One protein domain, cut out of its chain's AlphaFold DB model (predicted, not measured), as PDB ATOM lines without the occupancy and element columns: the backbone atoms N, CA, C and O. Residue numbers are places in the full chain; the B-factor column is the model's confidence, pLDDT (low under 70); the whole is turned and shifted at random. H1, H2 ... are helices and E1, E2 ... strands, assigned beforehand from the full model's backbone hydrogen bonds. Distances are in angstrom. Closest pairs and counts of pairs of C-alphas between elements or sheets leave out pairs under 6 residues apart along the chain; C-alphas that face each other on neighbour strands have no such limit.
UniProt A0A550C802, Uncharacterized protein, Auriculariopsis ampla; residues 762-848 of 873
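This is residues 762 to 848 of the 873 residues of an uncharacterized protein of Auriculariopsis ampla (UniProt A0A550C802). What would one see first? Two long strand hairpins, E1 with E2 and E3 with E4, join side by side through E1 and E3 into one strongly twisted four-stranded sheet, and the helix H1, which runs on from the end of E4, sticks out as an arm with its residues 840 to 848. The faces of the sheet are otherwise bare of named helices, and E2 and E4 bend partway along. What are the parts and their order? The printed part has 87 residues with four named strands and one named helix, in the order E1, E2, E3, E4, H1; the class is mixed, helices and strands, and the sheet is mixed too, running E2, E1, E3, E4. How is the whole built in space? It is loose, with a radius of gyration of the C-alphas of 15.1 A, and its outline is flat, but only just, with spans of 43 by 39 by 21 A.

Which strands come first, and how do they stand? E1, residues 774 to 783, and E2, residues 792 to 801, form a hairpin of antiparallel neighbours, at 157 degrees between their directions. The C-alphas of 782 and 793 face each other at 4.4 A, and N 777 and O 798 are within hydrogen-bond range at 2.8 A, as are N 794 and O 781 at 2.9 A. What stands beside E1 on its other side? E3, residues 812 to 821, is its parallel neighbour at 38 degrees; C-alphas 781 and 816 face each other at 4.4 A, and N 780 and O 814 are 2.8 A apart, within hydrogen-bond range. E2 and E3 are apart. Which strand follows E3? E4, residues 824 to 835, forms a hairpin with it, antiparallel at 157 degrees; C-alphas 816 and 829 face each other at 4.3 A, and N 817 and O 828 are within hydrogen-bond range at 2.8 A. E2 and E4 are the edge strands of the sheet and are apart. Where is the helix? H1, residues 836 to 848, is only just on the sheet, with 5 pairs of C-alphas within 10 A, and only grazes it with residues 836 to 839; the closest C-alphas of H1 and E3 are those of Leu 836 and Ser 812, at 6.4 A. In H1 every O i to N i+4 pair is within hydrogen-bond range.

Where do the strands of the first hairpin lie? E1 runs from Leu 774, with its C-alpha at (-45.452, 29.589, -44.525), to Asp 783, over 26.5 A. E2 runs from Arg 792 to Tyr 801 over 27.4 A and bends by 51 degrees at residue 797. Where do the later elements lie? E3 runs from Ser 812 to Ala 821 over 28.5 A, and E4 from Thr 824, with its C-alpha at (-33.569, 6.039, -62.502), to Arg 835 over 30.7 A, with a bend of 56 degrees at residue 831. H1 measures 19.1 A from Leu 836 to Leu 848, whose C-alpha is at (-48.617, -3.555, -26.314).

How large is it? The two C-alphas farthest apart, those of Lys 770 and Gly 822, are 44.1 A apart; without the stretch that stands free, residues 840 to 848 of H1, the body spans 43 by 24 by 18 A. How are the elements linked? The printed part has no cut; the links E3 to E4 and E4 to H1 are tight, and E1 to E2 and E2 to E3 are short. Where is confidence low? The mean pLDDT of the printed part is 90.1, and residues 767 to 769 are under 70; they lie in residues 762 to 773, a long stretch with no named element.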
ATOM      1  N   SER A 762     -39.163  14.746 -31.514       95.00
ATOM      2  CA  SER A 762     -37.843  15.337 -31.269       95.00
ATOM      3  C   SER A 762     -37.575  16.564 -32.143       95.00
ATOM      4  O   SER A 762     -36.855  17.475 -31.719       95.00
ATOM      5  N   LEU A 763     -38.212  16.635 -33.319       91.50
ATOM      6  CA  LEU A 763     -38.256  17.841 -34.129       91.50
ATOM      7  C   LEU A 763     -39.057  18.881 -33.352       91.50
ATOM      8  O   LEU A 763     -40.284  18.910 -33.367       91.50
ATOM      9  N   ARG A 764     -38.357  19.743 -32.614       80.31
ATOM     10  CA  ARG A 764     -38.945  20.894 -31.928       80.31
ATOM     11  C   ARG A 764     -39.488  21.859 -32.984       80.31
ATOM     12  O   ARG A 764     -38.848  22.870 -33.274       80.31
ATOM     13  N   ILE A 765     -40.665  21.574 -33.543       80.50
ATOM     14  CA  ILE A 765     -41.428  22.470 -34.420       80.50
ATOM     15  C   ILE A 765     -41.957  23.604 -33.530       80.50
ATOM     16  O   ILE A 765     -43.130  23.688 -33.186       80.50
ATOM     17  N   LYS A 766     -41.035  24.444 -33.049       71.25
ATOM     18  CA  LYS A 766     -41.335  25.616 -32.243       71.25
ATOM     19  C   LYS A 766     -41.668  26.783 -33.171       71.25
ATOM     20  O   LYS A 766     -40.970  27.043 -34.158       71.25
ATOM     21  N   GLN A 767     -42.719  27.474 -32.743       58.50
ATOM     22  CA  GLN A 767     -43.283  28.730 -33.222       58.50
ATOM     23  C   GLN A 767     -43.995  28.714 -34.574       58.50
ATOM     24  O   GLN A 767     -43.437  28.345 -35.610       58.50
ATOM     25  N   ALA A 768     -45.229  29.227 -34.501       61.00
ATOM     26  CA  ALA A 768     -45.979  29.768 -35.615       61.00
ATOM     27  C   ALA A 768     -45.083  30.774 -36.360       61.00
ATOM     28  O   ALA A 768     -44.571  31.714 -35.744       61.00
ATOM     29  N   PRO A 769     -44.815  30.560 -37.651       63.44
ATOM     30  CA  PRO A 769     -44.085  31.530 -38.446       63.44
ATOM     31  C   PRO A 769     -44.839  32.862 -38.444       63.44
ATOM     32  O   PRO A 769     -46.065  32.895 -38.475       63.44
ATOM     33  N   LYS A 770     -44.094  33.974 -38.440       81.25
ATOM     34  CA  LYS A 770     -44.660  35.333 -38.535       81.25
ATOM     35  C   LYS A 770     -45.525  35.532 -39.791       81.25
ATOM     36  O   LYS A 770     -46.294  36.482 -39.853       81.25
ATOM     37  N   CYS A 771     -45.385  34.652 -40.784       84.12
ATOM     38  CA  CYS A 771     -46.195  34.620 -41.990       84.12
ATOM     39  C   CYS A 771     -47.164  33.422 -41.930       84.12
ATOM     40  O   CYS A 771     -46.685  32.286 -41.941       84.12
ATOM     41  N   PRO A 772     -48.493  33.643 -41.914       81.94
ATOM     42  CA  PRO A 772     -49.485  32.565 -41.835       81.94
ATOM     43  C   PRO A 772     -49.471  31.621 -43.050       81.94
ATOM     44  O   PRO A 772     -49.960  30.502 -42.954       81.94
ATOM     45  N   GLN A 773     -48.882  32.043 -44.174       87.94
ATOM     46  CA  GLN A 773     -48.809  31.254 -45.410       87.94
ATOM     47  C   GLN A 773     -47.589  30.323 -45.474       87.94
ATOM     48  O   GLN A 773     -47.531  29.435 -46.320       87.94
ATOM     49  N   LEU A 774     -46.586  30.508 -44.612       89.19
ATOM     50  CA  LEU A 774     -45.452  29.589 -44.525       89.19
ATOM     51  C   LEU A 774     -45.785  28.543 -43.472       89.19
ATOM     52  O   LEU A 774     -45.931  28.881 -42.312       89.19
ATOM     53  N   VAL A 775     -45.888  27.270 -43.832       89.00
ATOM     54  CA  VAL A 775     -46.170  26.202 -42.866       89.00
ATOM     55  C   VAL A 775     -44.917  25.362 -42.684       89.00
ATOM     56  O   VAL A 775     -44.357  24.849 -43.654       89.00
ATOM     57  N   LYS A 776     -44.471  25.201 -41.434       91.25
ATOM     58  CA  LYS A 776     -43.490  24.167 -41.082       91.25
ATOM     59  C   LYS A 776     -44.206  22.822 -41.102       91.25
ATOM     60  O   LYS A 776     -45.002  22.535 -40.212       91.25
ATOM     61  N   GLN A 777     -43.936  22.029 -42.124       92.50
ATOM     62  CA  GLN A 777     -44.537  20.723 -42.324       92.50
ATOM     63  C   GLN A 777     -43.518  19.644 -41.980       92.50
ATOM     64  O   GLN A 777     -42.381  19.686 -42.450       92.50
ATOM     65  N   ALA A 778     -43.918  18.691 -41.143       95.25
ATOM     66  CA  ALA A 778     -43.100  17.518 -40.886       95.25
ATOM     67  C   ALA A 778     -43.134  16.590 -42.105       95.25
ATOM     68  O   ALA A 778     -44.205  16.354 -42.677       95.25
ATOM     69  N   VAL A 779     -41.980  16.053 -42.485       97.00
ATOM     70  CA  VAL A 779     -41.842  15.131 -43.610       97.00
ATOM     71  C   VAL A 779     -41.191  13.846 -43.119       97.00
ATOM     72  O   VAL A 779     -40.174  13.868 -42.430       97.00
ATOM     73  N   VAL A 780     -41.784  12.712 -43.481       97.88
ATOM     74  CA  VAL A 780     -41.191  11.384 -43.310       97.88
ATOM     75  C   VAL A 780     -40.753  10.910 -44.684       97.88
ATOM     76  O   VAL A 780     -41.589  10.610 -45.539       97.88
ATOM     77  N   ARG A 781     -39.443  10.851 -44.911       98.06
ATOM     78  CA  ARG A 781     -38.843  10.359 -46.150       98.06
ATOM     79  C   ARG A 781     -38.455   8.899 -45.969       98.06
ATOM     80  O   ARG A 781     -37.551   8.591 -45.202       98.06
ATOM     81  N   VAL A 782     -39.131   7.995 -46.671       98.00
ATOM     82  CA  VAL A 782     -38.848   6.553 -46.642       98.00
ATOM     83  C   VAL A 782     -37.978   6.179 -47.837       98.00
ATOM     84  O   VAL A 782     -38.399   6.306 -48.987       98.00
ATOM     85  N   ASP A 783     -36.766   5.706 -47.573       97.69
ATOM     86  CA  ASP A 783     -35.829   5.234 -48.586       97.69
ATOM     87  C   ASP A 783     -35.997   3.727 -48.815       97.69
ATOM     88  O   ASP A 783     -35.699   2.899 -47.948       97.69
ATOM     89  N   ILE A 784     -36.488   3.381 -50.009       97.19
ATOM     90  CA  ILE A 784     -36.648   2.003 -50.488       97.19
ATOM     91  C   ILE A 784     -35.596   1.627 -51.545       97.19
ATOM     92  O   ILE A 784     -35.750   0.620 -52.237       97.19
ATOM     93  N   THR A 785     -34.530   2.420 -51.707       95.62
ATOM     94  CA  THR A 785     -33.414   2.109 -52.620       95.62
ATOM     95  C   THR A 785     -32.446   1.069 -52.055       95.62
ATOM     96  O   THR A 785     -31.833   0.336 -52.833       95.62
ATOM     97  N   ASP A 786     -32.344   0.970 -50.726       91.12
ATOM     98  CA  ASP A 786     -31.625  -0.077 -49.995       91.12
ATOM     99  C   ASP A 786     -32.471  -0.534 -48.802       91.12
ATOM    100  O   ASP A 786     -32.630   0.178 -47.813       91.12
ATOM    101  N   VAL A 787     -33.047  -1.729 -48.921       90.06
ATOM    102  CA  VAL A 787     -34.003  -2.273 -47.944       90.06
ATOM    103  C   VAL A 787     -33.406  -3.388 -47.094       90.06
ATOM    104  O   VAL A 787     -34.154  -4.125 -46.458       90.06
ATOM    105  N   LEU A 788     -32.078  -3.548 -47.109       87.62
ATOM    106  CA  LEU A 788     -31.379  -4.576 -46.342       87.62
ATOM    107  C   LEU A 788     -30.587  -3.950 -45.176       87.62
ATOM    108  O   LEU A 788     -29.742  -3.082 -45.407       87.62
ATOM    109  N   PRO A 789     -30.793  -4.412 -43.925       83.25
ATOM    110  CA  PRO A 789     -31.742  -5.453 -43.516       83.25
ATOM    111  C   PRO A 789     -33.210  -5.006 -43.597       83.25
ATOM    112  O   PRO A 789     -34.067  -5.842 -43.858       83.25
ATOM    113  N   ASP A 790     -33.482  -3.714 -43.420       85.56
ATOM    114  CA  ASP A 790     -34.812  -3.112 -43.512       85.56
ATOM    115  C   ASP A 790     -34.716  -1.758 -44.237       85.56
ATOM    116  O   ASP A 790     -33.643  -1.149 -44.283       85.56
ATOM    117  N   ALA A 791     -35.831  -1.279 -44.807       89.94
ATOM    118  CA  ALA A 791     -35.901   0.063 -45.392       89.94
ATOM    119  C   ALA A 791     -35.581   1.136 -44.338       89.94
ATOM    120  O   ALA A 791     -35.809   0.934 -43.138       89.94
ATOM    121  N   ARG A 792     -35.063   2.284 -44.784       94.81
ATOM    122  CA  ARG A 792     -34.662   3.391 -43.903       94.81
ATOM    123  C   ARG A 792     -35.683   4.517 -43.974       94.81
ATOM    124  O   ARG A 792     -36.348   4.688 -44.993       94.81
ATOM    125  N   HIS A 793     -35.808   5.283 -42.899       97.31
ATOM    126  CA  HIS A 793     -36.545   6.538 -42.929       97.31
ATOM    127  C   HIS A 793     -35.720   7.658 -42.322       97.31
ATOM    128  O   HIS A 793     -34.889   7.433 -41.448       97.31
ATOM    129  N   GLU A 794     -35.984   8.857 -42.815       97.56
ATOM    130  CA  GLU A 794     -35.513  10.113 -42.265       97.56
ATOM    131  C   GLU A 794     -36.732  10.973 -41.959       97.56
ATOM    132  O   GLU A 794     -37.740  10.939 -42.673       97.56
ATOM    133  N   VAL A 795     -36.643  11.739 -40.881       97.31
ATOM    134  CA  VAL A 795     -37.710  12.620 -40.432       97.31
ATOM    135  C   VAL A 795     -37.151  14.035 -40.389       97.31
ATOM    136  O   VAL A 795     -36.232  14.320 -39.623       97.31
ATOM    137  N   ASP A 796     -37.681  14.917 -41.236       96.94
ATOM    138  CA  ASP A 796     -37.233  16.306 -41.361       96.94
ATOM    139  C   ASP A 796     -38.413  17.302 -41.289       96.94
ATOM    140  O   ASP A 796     -39.584  16.923 -41.175       96.94
ATOM    141  N   VAL A 797     -38.104  18.603 -41.245       95.50
ATOM    142  CA  VAL A 797     -39.103  19.684 -41.303       95.50
ATOM    143  C   VAL A 797     -38.828  20.520 -42.540       95.50
ATOM    144  O   VAL A 797     -37.746  21.096 -42.668       95.50
ATOM    145  N   ARG A 798     -39.835  20.679 -43.400       94.56
ATOM    146  CA  ARG A 798     -39.781  21.579 -44.553       94.56
ATOM    147  C   ARG A 798     -40.731  22.752 -44.357       94.56
ATOM    148  O   ARG A 798     -41.903  22.567 -44.043       94.56
ATOM    149  N   THR A 799     -40.249  23.968 -44.592       92.25
ATOM    150  CA  THR A 799     -41.124  25.141 -44.705       92.25
ATOM    151  C   THR A 799     -41.719  25.165 -46.109       92.25
ATOM    152  O   THR A 799     -40.979  25.297 -47.081       92.25
ATOM    153  N   THR A 800     -43.038  25.024 -46.222       90.75
ATOM    154  CA  THR A 800     -43.752  25.045 -47.507       90.75
ATOM    155  C   THR A 800     -44.711  26.230 -47.530       90.75
ATOM    156  O   THR A 800     -45.402  26.488 -46.546       90.75
ATOM    157  N   TYR A 801     -44.744  26.962 -48.644       91.44
ATOM    158  CA  TYR A 801     -45.747  27.996 -48.867       91.44
ATOM    159  C   TYR A 801     -47.090  27.336 -49.196       91.44
ATOM    160  O   TYR A 801     -47.190  26.578 -50.160       91.44
ATOM    161  N   MET A 802     -48.101  27.592 -48.375       88.25
ATOM    162  CA  MET A 802     -49.456  27.077 -48.527       88.25
ATOM    163  C   MET A 802     -50.419  28.261 -48.363       88.25
ATOM    164  O   MET A 802     -50.714  28.637 -47.228       88.25
ATOM    165  N   PRO A 803     -50.874  28.883 -49.470       86.06
ATOM    166  CA  PRO A 803     -51.709  30.083 -49.403       86.06
ATOM    167  C   PRO A 803     -53.027  29.820 -48.661       86.06
ATOM    168  O   PRO A 803     -53.464  30.667 -47.888       86.06
ATOM    169  N   ASP A 804     -53.561  28.603 -48.800       84.75
ATOM    170  CA  ASP A 804     -54.801  28.138 -48.170       84.75
ATOM    171  C   ASP A 804     -54.535  27.093 -47.071       84.75
ATOM    172  O   ASP A 804     -55.243  26.089 -46.955       84.75
ATOM    173  N   ALA A 805     -53.463  27.269 -46.289       80.25
ATOM    174  CA  ALA A 805     -53.117  26.342 -45.215       80.25
ATOM    175  C   ALA A 805     -54.288  26.174 -44.226       80.25
ATOM    176  O   ALA A 805     -54.668  27.145 -43.564       80.25
ATOM    177  N   PRO A 806     -54.851  24.962 -44.046       81.56
ATOM    178  CA  PRO A 806     -55.829  24.751 -42.989       81.56
ATOM    179  C   PRO A 806     -55.186  25.041 -41.625       81.56
ATOM    180  O   PRO A 806     -54.003  24.768 -41.429       81.56
ATOM    181  N   LEU A 807     -55.971  25.518 -40.650       80.81
ATOM    182  CA  LEU A 807     -55.501  25.822 -39.282       80.81
ATOM    183  C   LEU A 807     -54.711  24.663 -38.636       80.81
ATOM    184  O   LEU A 807     -53.832  24.891 -37.810       80.81
ATOM    185  N   ASN A 808     -54.974  23.425 -39.071       79.56
ATOM    186  CA  ASN A 808     -54.324  22.202 -38.600       79.56
ATOM    187  C   ASN A 808     -53.291  21.620 -39.589       79.56
ATOM    188  O   ASN A 808     -52.949  20.442 -39.489       79.56
ATOM    189  N   ALA A 809     -52.782  22.398 -40.551       77.44
ATOM    190  CA  ALA A 809     -51.808  21.924 -41.543       77.44
ATOM    191  C   ALA A 809     -50.535  21.345 -40.895       77.44
ATOM    192  O   ALA A 809     -49.976  20.365 -41.389       77.44
ATOM    193  N   SER A 810     -50.131  21.888 -39.741       77.81
ATOM    194  CA  SER A 810     -48.996  21.416 -38.936       77.81
ATOM    195  C   SER A 810     -49.202  20.031 -38.306       77.81
ATOM    196  O   SER A 810     -48.226  19.379 -37.948       77.81
ATOM    197  N   ALA A 811     -50.449  19.554 -38.193       87.00
ATOM    198  CA  ALA A 811     -50.761  18.216 -37.687       87.00
ATOM    199  C   ALA A 811     -50.638  17.124 -38.767       87.00
ATOM    200  O   ALA A 811     -50.696  15.930 -38.447       87.00
ATOM    201  N   SER A 812     -50.484  17.523 -40.036       92.06
ATOM    202  CA  SER A 812     -50.297  16.610 -41.162       92.06
ATOM    203  C   SER A 812     -48.813  16.374 -41.439       92.06
ATOM    204  O   SER A 812     -48.031  17.309 -41.610       92.06
ATOM    205  N   VAL A 813     -48.435  15.101 -41.492       95.12
ATOM    206  CA  VAL A 813     -47.099  14.644 -41.864       95.12
ATOM    207  C   VAL A 813     -47.126  14.266 -43.340       95.12
ATOM    208  O   VAL A 813     -47.922  13.414 -43.754       95.12
ATOM    209  N   VAL A 814     -46.272  14.903 -44.135       96.25
ATOM    210  CA  VAL A 814     -46.080  14.545 -45.544       96.25
ATOM    211  C   VAL A 814     -45.170  13.338 -45.635       96.25
ATOM    212  O   VAL A 814     -44.193  13.224 -44.901       96.25
ATOM    213  N   VAL A 815     -45.492  12.429 -46.549       97.81
ATOM    214  CA  VAL A 815     -44.681  11.242 -46.784       97.81
ATOM    215  C   VAL A 815     -43.995  11.367 -48.131       97.81
ATOM    216  O   VAL A 815     -44.647  11.533 -49.161       97.81
ATOM    217  N   GLU A 816     -42.672  11.271 -48.121       98.12
ATOM    218  CA  GLU A 816     -41.848  11.166 -49.318       98.12
ATOM    219  C   GLU A 816     -41.304   9.741 -49.440       98.12
ATOM    220  O   GLU A 816     -41.040   9.069 -48.444       98.12
ATOM    221  N   VAL A 817     -41.112   9.279 -50.669       98.19
ATOM    222  CA  VAL A 817     -40.415   8.030 -50.967       98.19
ATOM    223  C   VAL A 817     -39.191   8.316 -51.826       98.19
ATOM    224  O   VAL A 817     -39.287   9.061 -52.803       98.19
ATOM    225  N   VAL A 818     -38.055   7.710 -51.481       98.19
ATOM    226  CA  VAL A 818     -36.865   7.632 -52.340       98.19
ATOM    227  C   VAL A 818     -36.821   6.231 -52.926       98.19
ATOM    228  O   VAL A 818     -36.813   5.247 -52.191       98.19
ATOM    229  N   LEU A 819     -36.835   6.123 -54.252       97.25
ATOM    230  CA  LEU A 819     -36.930   4.839 -54.949       97.25
ATOM    231  C   LEU A 819     -35.977   4.753 -56.136       97.25
ATOM    232  O   LEU A 819     -35.562   5.769 -56.697       97.25
ATOM    233  N   ARG A 820     -35.681   3.516 -56.548       95.88
ATOM    234  CA  ARG A 820     -34.862   3.209 -57.723       95.88
ATOM    235  C   ARG A 820     -35.590   2.252 -58.669       95.88
ATOM    236  O   ARG A 820     -36.020   1.170 -58.282       95.88
ATOM    237  N   ALA A 821     -35.660   2.634 -59.940       95.25
ATOM    238  CA  ALA A 821     -36.159   1.825 -61.045       95.25
ATOM    239  C   ALA A 821     -35.078   1.725 -62.133       95.25
ATOM    240  O   ALA A 821     -34.908   2.636 -62.945       95.25
ATOM    241  N   GLY A 822     -34.324   0.625 -62.138       93.69
ATOM    242  CA  GLY A 822     -33.127   0.470 -62.961       93.69
ATOM    243  C   GLY A 822     -32.101   1.562 -62.646       93.69
ATOM    244  O   GLY A 822     -31.654   1.691 -61.506       93.69
ATOM    245  N   LYS A 823     -31.763   2.382 -63.644       95.19
ATOM    246  CA  LYS A 823     -30.856   3.532 -63.500       95.19
ATOM    247  C   LYS A 823     -31.504   4.788 -62.921       95.19
ATOM    248  O   LYS A 823     -30.800   5.723 -62.550       95.19
ATOM    249  N   THR A 824     -32.832   4.845 -62.909       95.75
ATOM    250  CA  THR A 824     -33.569   6.039 -62.502       95.75
ATOM    251  C   THR A 824     -33.793   6.010 -61.001       95.75
ATOM    252  O   THR A 824     -34.475   5.120 -60.498       95.75
ATOM    253  N   SER A 825     -33.260   7.005 -60.298       96.12
ATOM    254  CA  SER A 825     -33.610   7.287 -58.907       96.12
ATOM    255  C   SER A 825     -34.555   8.481 -58.862       96.12
ATOM    256  O   SER A 825     -34.381   9.434 -59.624       96.12
ATOM    257  N   ALA A 826     -35.557   8.439 -57.991       97.19
ATOM    258  CA  ALA A 826     -36.504   9.535 -57.831       97.19
ATOM    259  C   ALA A 826     -36.933   9.682 -56.372       97.19
ATOM    260  O   ALA A 826     -37.151   8.685 -55.684       97.19
ATOM    261  N   THR A 827     -37.125  10.933 -55.954       97.75
ATOM    262  CA  THR A 827     -37.836  11.281 -54.723       97.75
ATOM    263  C   THR A 827     -39.219  11.800 -55.094       97.75
ATOM    264  O   THR A 827     -39.355  12.653 -55.985       97.75
ATOM    265  N   ARG A 828     -40.259  11.251 -54.466       97.38
ATOM    266  CA  ARG A 828     -41.656  11.604 -54.749       97.38
ATOM    267  C   ARG A 828     -42.455  11.762 -53.468       97.38
ATOM    268  O   ARG A 828     -42.361  10.929 -52.577       97.38
ATOM    269  N   VAL A 829     -43.265  12.817 -53.417       97.25
ATOM    270  CA  VAL A 829     -44.303  12.978 -52.395       97.25
ATOM    271  C   VAL A 829     -45.414  11.983 -52.706       97.25
ATOM    272  O   VAL A 829     -45.899  11.924 -53.838       97.25
ATOM    273  N   LEU A 830     -45.788  11.175 -51.722       97.56
ATOM    274  CA  LEU A 830     -46.857  10.204 -51.878       97.56
ATOM    275  C   LEU A 830     -48.224  10.889 -51.756       97.56
ATOM    276  O   LEU A 830     -48.376  11.825 -50.971       97.56
ATOM    277  N   PRO A 831     -49.244  10.402 -52.485       96.50
ATOM    278  CA  PRO A 831     -50.613  10.912 -52.421       96.50
ATOM    279  C   PRO A 831     -51.320  10.438 -51.140       96.50
ATOM    280  O   PRO A 831     -52.391   9.842 -51.182       96.50
ATOM    281  N   PHE A 832     -50.695  10.596 -49.979       95.81
ATOM    282  CA  PHE A 832     -51.345  10.469 -48.683       95.81
ATOM    283  C   PHE A 832     -50.526  11.209 -47.632       95.81
ATOM    284  O   PHE A 832     -49.299  11.282 -47.695       95.81
ATOM    285  N   THR A 833     -51.226  11.732 -46.635       95.38
ATOM    286  CA  THR A 833     -50.626  12.309 -45.436       95.38
ATOM    287  C   THR A 833     -50.948  11.425 -44.241       95.38
ATOM    288  O   THR A 833     -51.852  10.584 -44.284       95.38
ATOM    289  N   ILE A 834     -50.173  11.573 -43.171       95.25
ATOM    290  CA  ILE A 834     -50.411  10.864 -41.915       95.25
ATOM    291  C   ILE A 834     -50.706  11.903 -40.848       95.25
ATOM    292  O   ILE A 834     -49.965  12.873 -40.697       95.25
ATOM    293  N   ARG A 835     -51.796  11.722 -40.106       93.75
ATOM    294  CA  ARG A 835     -52.073  12.579 -38.951       93.75
ATOM    295  C   ARG A 835     -51.153  12.176 -37.811       93.75
ATOM    296  O   ARG A 835     -51.003  10.989 -37.527       93.75
ATOM    297  N   LEU A 836     -50.586  13.156 -37.114       92.19
ATOM    298  CA  LEU A 836     -49.717  12.879 -35.968       92.19
ATOM    299  C   LEU A 836     -50.425  12.024 -34.895       92.19
ATOM    300  O   LEU A 836     -49.796  11.190 -34.252       92.19
ATOM    301  N   GLU A 837     -51.740  12.182 -34.736       93.12
ATOM    302  CA  GLU A 837     -52.567  11.370 -33.834       93.12
ATOM    303  C   GLU A 837     -52.641   9.893 -34.246       93.12
ATOM    304  O   GLU A 837     -52.537   9.020 -33.388       93.12
ATOM    305  N   GLU A 838     -52.733   9.596 -35.549       92.81
ATOM    306  CA  GLU A 838     -52.735   8.213 -36.050       92.81
ATOM    307  C   GLU A 838     -51.428   7.496 -35.687       92.81
ATOM    308  O   GLU A 838     -51.451   6.330 -35.286       92.81
ATOM    309  N   LEU A 839     -50.293   8.203 -35.766       93.12
ATOM    310  CA  LEU A 839     -48.987   7.663 -35.374       93.12
ATOM    311  C   LEU A 839     -48.916   7.367 -33.873       93.12
ATOM    312  O   LEU A 839     -48.403   6.313 -33.499       93.12
ATOM    313  N   LYS A 840     -49.484   8.236 -33.024       92.88
ATOM    314  CA  LYS A 840     -49.564   8.024 -31.565       92.88
ATOM    315  C   LYS A 840     -50.375   6.774 -31.220       92.88
ATOM    316  O   LYS A 840     -49.951   5.938 -30.414       92.88
ATOM    317  N   THR A 841     -51.538   6.613 -31.852       93.00
ATOM    318  CA  THR A 841     -52.398   5.443 -31.634       93.00
ATOM    319  C   THR A 841     -51.709   4.162 -32.110       93.00
ATOM    320  O   THR A 841     -51.644   3.187 -31.357       93.00
ATOM    321  N   ALA A 842     -51.116   4.169 -33.308       90.00
ATOM    322  CA  ALA A 842     -50.389   3.018 -33.849       90.00
ATOM    323  C   ALA A 842     -49.151   2.654 -33.007       90.00
ATOM    324  O   ALA A 842     -48.898   1.474 -32.736       90.00
ATOM    325  N   GLY A 843     -48.413   3.657 -32.522       85.75
ATOM    326  CA  GLY A 843     -47.270   3.476 -31.630       85.75
ATOM    327  C   GLY A 843     -47.653   2.815 -30.304       85.75
ATOM    328  O   GLY A 843     -46.918   1.957 -29.807       85.75
ATOM    329  N   THR A 844     -48.830   3.146 -29.766       89.62
ATOM    330  CA  THR A 844     -49.361   2.556 -28.526       89.62
ATOM    331  C   THR A 844     -49.719   1.080 -28.709       89.62
ATOM    332  O   THR A 844     -49.305   0.241 -27.907       89.62
ATOM    333  N   VAL A 845     -50.404   0.734 -29.805       86.88
ATOM    334  CA  VAL A 845     -50.762  -0.662 -30.127       86.88
ATOM    335  C   VAL A 845     -49.512  -1.520 -30.347       86.88
ATOM    336  O   VAL A 845     -49.407  -2.620 -29.804       86.88
ATOM    337  N   SER A 846     -48.522  -1.000 -31.079       82.00
ATOM    338  CA  SER A 846     -47.272  -1.720 -31.352       82.00
ATOM    339  C   SER A 846     -46.491  -2.038 -30.066       82.00
ATOM    340  O   SER A 846     -45.993  -3.155 -29.906       82.00
ATOM    341  N   ARG A 847     -46.462  -1.113 -29.090       81.25
ATOM    342  CA  ARG A 847     -45.831  -1.340 -27.774       81.25
ATOM    343  C   ARG A 847     -46.513  -2.445 -26.971       81.25
ATOM    344  O   ARG A 847     -45.807  -3.231 -26.347       81.25
ATOM    345  N   LEU A 848     -47.844  -2.522 -27.016       80.31
ATOM    346  CA  LEU A 848     -48.617  -3.555 -26.314       80.31
ATOM    347  C   LEU A 848     -48.491  -4.937 -26.973       80.31
ATOM    348  O   LEU A 848     -48.594  -5.951 -26.291       80.31
TER     349      LEU A 848